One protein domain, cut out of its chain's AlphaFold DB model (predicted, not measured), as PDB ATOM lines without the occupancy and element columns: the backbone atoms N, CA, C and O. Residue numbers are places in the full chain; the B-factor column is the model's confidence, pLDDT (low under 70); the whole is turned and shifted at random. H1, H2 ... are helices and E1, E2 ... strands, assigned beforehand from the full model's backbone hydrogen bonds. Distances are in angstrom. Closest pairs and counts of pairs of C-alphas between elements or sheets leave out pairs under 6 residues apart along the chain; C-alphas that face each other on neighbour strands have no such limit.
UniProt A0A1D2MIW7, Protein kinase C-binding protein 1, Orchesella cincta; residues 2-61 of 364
ATOM      1  N   THR A   2      42.128 -43.920  59.713       29.78
ATOM      2  CA  THR A   2      42.297 -44.392  58.337       29.78
ATOM      3  C   THR A   2      41.919 -43.263  57.380       29.78
ATOM      4  O   THR A   2      40.830 -42.704  57.482       29.78
ATOM      5  N   LEU A   3      42.847 -42.888  56.500       33.84
ATOM      6  CA  LEU A   3      42.660 -41.871  55.469       33.84
ATOM      7  C   LEU A   3      41.499 -42.290  54.550       33.84
ATOM      8  O   LEU A   3      41.629 -43.251  53.796       33.84
ATOM      9  N   ARG A   4      40.361 -41.584  54.629       43.25
ATOM     10  CA  ARG A   4      39.280 -41.648  53.632       43.25
ATOM     11  C   ARG A   4      39.827 -41.096  52.316       43.25
ATOM     12  O   ARG A   4      39.850 -39.891  52.104       43.25
ATOM     13  N   THR A   5      40.302 -41.966  51.441       51.25
ATOM     14  CA  THR A   5      40.647 -41.620  50.061       51.25
ATOM     15  C   THR A   5      39.577 -42.216  49.159       51.25
ATOM     16  O   THR A   5      39.552 -43.436  49.054       51.25
ATOM     17  N   PHE A   6      38.677 -41.388  48.602       65.00
ATOM     18  CA  PHE A   6      38.238 -41.404  47.183       65.00
ATOM     19  C   PHE A   6      36.933 -40.636  46.872       65.00
ATOM     20  O   PHE A   6      36.670 -40.396  45.697       65.00
ATOM     21  N   GLY A   7      36.145 -40.198  47.861       77.62
ATOM     22  CA  GLY A   7      34.866 -39.511  47.614       77.62
ATOM     23  C   GLY A   7      34.718 -38.166  48.319       77.62
ATOM     24  O   GLY A   7      35.395 -37.899  49.313       77.62
ATOM     25  N   ASP A   8      33.811 -37.339  47.800       87.31
ATOM     26  CA  ASP A   8      33.380 -36.082  48.410       87.31
ATOM     27  C   ASP A   8      32.853 -36.314  49.836       87.31
ATOM     28  O   ASP A   8      32.225 -37.337  50.117       87.31
ATOM     29  N   MET A   9      33.096 -35.372  50.741       89.25
ATOM     30  CA  MET A   9      32.509 -35.390  52.083       89.25
ATOM     31  C   MET A   9      31.081 -34.836  52.093       89.25
ATOM     32  O   MET A   9      30.336 -35.090  53.043       89.25
ATOM     33  N   TYR A  10      30.698 -34.117  51.038       91.56
ATOM     34  CA  TYR A  10      29.394 -33.494  50.880       91.56
ATOM     35  C   TYR A  10      28.499 -34.328  49.964       91.56
ATOM     36  O   TYR A  10      28.922 -34.895  48.955       91.56
ATOM     37  N   CYS A  11      27.227 -34.431  50.332       91.94
ATOM     38  CA  CYS A  11      26.256 -35.217  49.587       91.94
ATOM     39  C   CYS A  11      25.893 -34.500  48.285       91.94
ATOM     40  O   CYS A  11      25.503 -33.336  48.299       91.94
ATOM     41  N   TRP A  12      25.962 -35.201  47.156       92.69
ATOM     42  CA  TRP A  12      25.663 -34.650  45.837       92.69
ATOM     43  C   TRP A  12      24.243 -34.080  45.732       92.69
ATOM     44  O   TRP A  12      24.049 -33.065  45.069       92.69
ATOM     45  N   CYS A  13      23.274 -34.706  46.409       89.75
ATOM     46  CA  CYS A  13      21.866 -34.312  46.367       89.75
ATOM     47  C   CYS A  13      21.553 -33.104  47.251       89.75
ATOM     48  O   CYS A  13      20.843 -32.205  46.823       89.75
ATOM     49  N   CYS A  14      22.025 -33.102  48.502       92.12
ATOM     50  CA  CYS A  14      21.595 -32.113  49.496       92.12
ATOM     51  C   CYS A  14      22.690 -31.121  49.903       92.12
ATOM     52  O   CYS A  14      22.392 -30.193  50.656       92.12
ATOM     53  N   HIS A  15      23.925 -31.316  49.429       92.31
ATOM     54  CA  HIS A  15      25.111 -30.480  49.661       92.31
ATOM     55  C   HIS A  15      25.582 -30.391  51.123       92.31
ATOM     56  O   HIS A  15      26.383 -29.528  51.460       92.31
ATOM     57  N   LEU A  16      25.089 -31.271  52.002       91.00
ATOM     58  CA  LEU A  16      25.477 -31.327  53.417       91.00
ATOM     59  C   LEU A  16      26.582 -32.364  53.664       91.00
ATOM     60  O   LEU A  16      26.717 -33.318  52.897       91.00
ATOM     61  N   GLU A  17      27.333 -32.170  54.750       89.94
ATOM     62  CA  GLU A  17      28.424 -33.043  55.218       89.94
ATOM     63  C   GLU A  17      27.958 -34.463  55.575       89.94
ATOM     64  O   GLU A  17      26.771 -34.783  55.533       89.94
ATOM     65  N   ASP A  18      28.904 -35.325  55.948       86.62
ATOM     66  CA  ASP A  18      28.682 -36.726  56.320       86.62
ATOM     67  C   ASP A  18      28.110 -37.593  55.191       86.62
ATOM     68  O   ASP A  18      27.423 -38.590  55.428       86.62
ATOM     69  N   ALA A  19      28.433 -37.268  53.937       86.38
ATOM     70  CA  ALA A  19      28.221 -38.203  52.843       86.38
ATOM     71  C   ALA A  19      29.124 -39.429  53.041       86.38
ATOM     72  O   ALA A  19      30.340 -39.320  53.228       86.38
ATOM     73  N   MET A  20      28.508 -40.609  53.063       80.94
ATOM     74  CA  MET A  20      29.207 -41.865  53.351       80.94
ATOM     75  C   MET A  20      29.234 -42.810  52.156       80.94
ATOM     76  O   MET A  20      30.052 -43.714  52.156       80.94
ATOM     77  N   TYR A  21      28.373 -42.612  51.154       83.38
ATOM     78  CA  TYR A  21      28.239 -43.526  50.021       83.38
ATOM     79  C   TYR A  21      28.921 -42.936  48.798       83.38
ATOM     80  O   TYR A  21      28.348 -42.069  48.137       83.38
ATOM     81  N   SER A  22      30.146 -43.373  48.518       86.06
ATOM     82  CA  SER A  22      30.974 -42.821  47.442       86.06
ATOM     83  C   SER A  22      30.931 -43.687  46.188       86.06
ATOM     84  O   SER A  22      30.998 -44.915  46.259       86.06
ATOM     85  N   CYS A  23      30.847 -43.038  45.029       86.00
ATOM     86  CA  CYS A  23      30.902 -43.692  43.725       86.00
ATOM     87  C   CYS A  23      32.314 -44.221  43.421       86.00
ATOM     88  O   CYS A  23      33.298 -43.525  43.649       86.00
ATOM     89  N   LYS A  24      32.432 -45.415  42.827       85.75
ATOM     90  CA  LYS A  24      33.723 -45.955  42.360       85.75
ATOM     91  C   LYS A  24      34.215 -45.318  41.057       85.75
ATOM     92  O   LYS A  24      35.412 -45.337  40.785       85.75
ATOM     93  N   LYS A  25      33.311 -44.756  40.245       86.12
ATOM     94  CA  LYS A  25      33.629 -44.160  38.932       86.12
ATOM     95  C   LYS A  25      33.921 -42.657  38.972       86.12
ATOM     96  O   LYS A  25      34.502 -42.129  38.027       86.12
ATOM     97  N   CYS A  26      33.509 -41.941  40.018       89.69
ATOM     98  CA  CYS A  26      33.746 -40.500  40.134       89.69
ATOM     99  C   CYS A  26      33.855 -40.051  41.593       89.69
ATOM    100  O   CYS A  26      33.582 -40.814  42.507       89.69
ATOM    101  N   ALA A  27      34.195 -38.781  41.807       91.50
ATOM    102  CA  ALA A  27      34.382 -38.227  43.146       91.50
ATOM    103  C   ALA A  27      33.078 -37.979  43.935       91.50
ATOM    104  O   ALA A  27      33.158 -37.530  45.070       91.50
ATOM    105  N   ARG A  28      31.884 -38.218  43.371       91.00
ATOM    106  CA  ARG A  28      30.606 -37.903  44.039       91.00
ATOM    107  C   ARG A  28      30.317 -38.860  45.193       91.00
ATOM    108  O   ARG A  28      30.517 -40.070  45.066       91.00
ATOM    109  N   SER A  29      29.739 -38.310  46.255       90.38
ATOM    110  CA  SER A  29      29.229 -39.065  47.398       90.38
ATOM    111  C   SER A  29      27.795 -38.680  47.726       90.38
ATOM    112  O   SER A  29      27.323 -37.611  47.348       90.38
ATOM    113  N   TYR A  30      27.095 -39.544  48.453       88.56
ATOM    114  CA  TYR A  30      25.692 -39.360  48.791       88.56
ATOM    115  C   TYR A  30      25.410 -39.757  50.246       88.56
ATOM    116  O   TYR A  30      26.121 -40.566  50.853       88.56
ATOM    117  N   HIS A  31      24.332 -39.217  50.814       86.69
ATOM    118  CA  HIS A  31      23.699 -39.810  51.993       86.69
ATOM    119  C   HIS A  31      22.858 -41.004  51.583       86.69
ATOM    120  O   HIS A  31      22.184 -40.951  50.558       86.69
ATOM    121  N   ARG A  32      22.792 -42.019  52.454       80.25
ATOM    122  CA  ARG A  32      21.909 -43.177  52.268       80.25
ATOM    123  C   ARG A  32      20.496 -42.731  51.899       80.25
ATOM    124  O   ARG A  32      19.982 -43.094  50.852       80.25
ATOM    125  N   ARG A  33      19.908 -41.893  52.759       83.12
ATOM    126  CA  ARG A  33      18.539 -41.395  52.620       83.12
ATOM    127  C   ARG A  33      18.339 -40.633  51.312       83.12
ATOM    128  O   ARG A  33      17.392 -40.932  50.605       83.12
ATOM    129  N   CYS A  34      19.257 -39.729  50.966       85.81
ATOM    130  CA  CYS A  34      19.159 -38.968  49.724       85.81
ATOM    131  C   CYS A  34      19.175 -39.868  48.490       85.81
ATOM    132  O   CYS A  34      18.446 -39.578  47.559       85.81
ATOM    133  N   VAL A  35      19.953 -40.958  48.487       75.94
ATOM    134  CA  VAL A  35      19.928 -41.910  47.366       75.94
ATOM    135  C   VAL A  35      18.577 -42.618  47.265       75.94
ATOM    136  O   VAL A  35      18.032 -42.709  46.174       75.94
ATOM    137  N   PHE A  36      18.031 -43.092  48.389       72.94
ATOM    138  CA  PHE A  36      16.744 -43.804  48.415       72.94
ATOM    139  C   PHE A  36      15.537 -42.911  48.115       72.94
ATOM    140  O   PHE A  36      14.512 -43.410  47.667       72.94
ATOM    141  N   GLU A  37      15.641 -41.612  48.390       75.25
ATOM    142  CA  GLU A  37      14.600 -40.629  48.081       75.25
ATOM    143  C   GLU A  37      14.705 -40.084  46.652       75.25
ATOM    144  O   GLU A  37      13.809 -39.355  46.231       75.25
ATOM    145  N   MET A  38      15.757 -40.420  45.890       69.31
ATOM    146  CA  MET A  38      15.786 -40.060  44.475       69.31
ATOM    147  C   MET A  38      14.698 -40.848  43.741       69.31
ATOM    148  O   MET A  38      14.718 -42.083  43.780       69.31
ATOM    149  N   PRO A  39      13.760 -40.157  43.068       58.75
ATOM    150  CA  PRO A  39      12.739 -40.815  42.271       58.75
ATOM    151  C   PRO A  39      13.390 -41.777  41.273       58.75
ATOM    152  O   PRO A  39      14.349 -41.400  40.606       58.75
ATOM    153  N   ASN A  40      12.868 -43.002  41.200       56.22
ATOM    154  CA  ASN A  40      13.134 -43.989  40.148       56.22
ATOM    155  C   ASN A  40      14.584 -44.484  39.955       56.22
ATOM    156  O   ASN A  40      14.871 -45.142  38.963       56.22
ATOM    157  N   TYR A  41      15.483 -44.294  40.930       60.62
ATOM    158  CA  TYR A  41      16.826 -44.902  40.901       60.62
ATOM    159  C   TYR A  41      17.067 -46.023  41.941       60.62
ATOM    160  O   TYR A  41      17.993 -45.906  42.753       60.62
ATOM    161  N   PRO A  42      16.316 -47.145  41.937       52.06
ATOM    162  CA  PRO A  42      16.742 -48.356  42.624       52.06
ATOM    163  C   PRO A  42      17.393 -49.364  41.650       52.06
ATOM    164  O   PRO A  42      16.738 -49.897  40.768       52.06
ATOM    165  N   GLU A  43      18.674 -49.659  41.922       52.09
ATOM    166  CA  GLU A  43      19.541 -50.729  41.366       52.09
ATOM    167  C   GLU A  43      20.181 -50.467  39.981       52.09
ATOM    168  O   GLU A  43      19.467 -50.329  38.998       52.09
ATOM    169  N   PRO A  44      21.533 -50.363  39.867       51.66
ATOM    170  CA  PRO A  44      22.577 -51.017  40.665       51.66
ATOM    171  C   PRO A  44      23.495 -49.994  41.369       51.66
ATOM    172  O   PRO A  44      24.655 -49.795  41.008       51.66
ATOM    173  N   LEU A  45      22.972 -49.296  42.379       55.19
ATOM    174  CA  LEU A  45      23.755 -48.330  43.167       55.19
ATOM    175  C   LEU A  45      24.544 -48.992  44.306       55.19
ATOM    176  O   LEU A  45      25.551 -48.460  44.766       55.19
ATOM    177  N   PHE A  46      24.116 -50.168  44.756       56.59
ATOM    178  CA  PHE A  46      24.765 -50.906  45.831       56.59
ATOM    179  C   PHE A  46      25.062 -52.306  45.332       56.59
ATOM    180  O   PHE A  46      24.170 -52.985  44.838       56.59
ATOM    181  N   ASN A  47      26.313 -52.733  45.453       54.38
ATOM    182  CA  ASN A  47      26.658 -54.118  45.202       54.38
ATOM    183  C   ASN A  47      26.192 -54.940  46.417       54.38
ATOM    184  O   ASN A  47      26.778 -54.769  47.495       54.38
ATOM    185  N   PRO A  48      25.170 -55.808  46.282       52.34
ATOM    186  CA  PRO A  48      24.657 -56.599  47.400       52.34
ATOM    187  C   PRO A  48      25.706 -57.572  47.964       52.34
ATOM    188  O   PRO A  48      25.585 -58.006  49.106       52.34
ATOM    189  N   GLU A  49      26.754 -57.878  47.193       53.56
ATOM    190  CA  GLU A  49      27.875 -58.741  47.574       53.56
ATOM    191  C   GLU A  49      29.093 -57.955  48.096       53.56
ATOM    192  O   GLU A  49      30.066 -58.552  48.567       53.56
ATOM    193  N   SER A  50      29.083 -56.616  48.033       57.09
ATOM    194  CA  SER A  50      30.209 -55.822  48.528       57.09
ATOM    195  C   SER A  50      30.263 -55.806  50.055       57.09
ATOM    196  O   SER A  50      29.307 -55.467  50.744       57.09
ATOM    197  N   MET A  51      31.437 -56.142  50.593       49.81
ATOM    198  CA  MET A  51      31.731 -56.087  52.031       49.81
ATOM    199  C   MET A  51      31.834 -54.647  52.570       49.81
ATOM    200  O   MET A  51      31.889 -54.458  53.783       49.81
ATOM    201  N   ASP A  52      31.895 -53.646  51.683       60.94
ATOM    202  CA  ASP A  52      31.942 -52.229  52.040       60.94
ATOM    203  C   ASP A  52      30.568 -51.574  51.809       60.94
ATOM    204  O   ASP A  52      30.269 -51.149  50.689       60.94
ATOM    205  N   PRO A  53      29.734 -51.439  52.855       58.03
ATOM    206  CA  PRO A  53      28.417 -50.824  52.747       58.03
ATOM    207  C   PRO A  53      28.477 -49.321  52.426       58.03
ATOM    208  O   PRO A  53      27.430 -48.697  52.321       58.03
ATOM    209  N   SER A  54      29.665 -48.713  52.306       63.28
ATOM    210  CA  SER A  54      29.883 -47.299  51.971       63.28
ATOM    211  C   SER A  54      30.328 -47.062  50.516       63.28
ATOM    212  O   SER A  54      30.590 -45.920  50.136       63.28
ATOM    213  N   SER A  55      30.387 -48.098  49.668       67.56
ATOM    214  CA  SER A  55      30.853 -47.979  48.278       67.56
ATOM    215  C   SER A  55      29.772 -48.321  47.243       67.56
ATOM    216  O   SER A  55      29.117 -49.355  47.325       67.56
ATOM    217  N   MET A  56      29.606 -47.445  46.249       76.94
ATOM    218  CA  MET A  56      28.635 -47.545  45.152       76.94
ATOM    219  C   MET A  56      29.348 -47.850  43.829       76.94
ATOM    220  O   MET A  56      30.279 -47.132  43.460       76.94
ATOM    221  N   ASP A  57      28.914 -48.878  43.089       80.00
ATOM    222  CA  ASP A  57      29.584 -49.307  41.845       80.00
ATOM    223  C   ASP A  57      29.545 -48.233  40.750       80.00
ATOM    224  O   ASP A  57      30.559 -47.942  40.114       80.00
ATOM    225  N   SER A  58      28.395 -47.590  40.565       80.25
ATOM    226  CA  SER A  58      28.229 -46.435  39.685       80.25
ATOM    227  C   SER A  58      27.130 -45.545  40.246       80.25
ATOM    228  O   SER A  58      26.094 -46.053  40.652       80.25
ATOM    229  N   CYS A  59      27.337 -44.229  40.277       83.19
ATOM    230  CA  CYS A  59      26.293 -43.294  40.694       83.19
ATOM    231  C   CYS A  59      25.372 -42.910  39.533       83.19
ATOM    232  O   CYS A  59      25.779 -43.071  38.379       83.19
ATOM    233  N   PRO A  60      24.179 -42.349  39.806       79.75
ATOM    234  CA  PRO A  60      23.218 -41.999  38.757       79.75
ATOM    235  C   PRO A  60      23.803 -41.071  37.689       79.75
ATOM    236  O   PRO A  60      23.623 -41.305  36.502       79.75
ATOM    237  N   GLU A  61      24.596 -40.072  38.093       85.44
ATOM    238  CA  GLU A  61      25.248 -39.153  37.148       85.44
ATOM    239  C   GLU A  61      26.276 -39.871  36.256       85.44
ATOM    240  O   GLU A  61      26.478 -39.472  35.117       85.44
TER     241      GLU A  61
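This is residues 2 to 61 of the 364 residues of the protein "Protein kinase C-binding protein 1" of Orchesella cincta (UniProt A0A1D2MIW7). This domain has little regular structure: wide loops gathered round a short strand, E1, near the middle, with a small helix, H1, to one side. Residues 29 to 30 and 55 to 56 pair with E1, tying the loops to it. The printed part has 60 residues, with E1 then H1 along it; the class is mixed, and the named elements hold only 8 residues. It is compact, with a radius of gyration of the C-alphas of 10.7 A and spans of 33 by 28 by 17 A.

E1, residues 21 to 23, pairs with no named strand. Its residues 21 to 22 pair antiparallel with residues 29 to 30, and 22 to 23 parallel with 55 to 56. A short link of 8 residues leads to H1, residues 32 to 36. The closest C-alphas of E1 and H1, those of Tyr 21 and Arg 32, are 6.7 A apart. In H1 every O i to N i+4 pair is within hydrogen-bond range.

E1 runs 6.8 A from C-alpha 21 at (28.239, -43.526, 50.021). H1 runs 6.5 A to C-alpha 36 at (16.744, -43.804, 48.415).

The C-alphas farthest apart, of Thr 2 and Asn 40, are 34.4 A apart. The printed part has no cut. Residues 2 to 6 and 38 to 55 have pLDDT under 70.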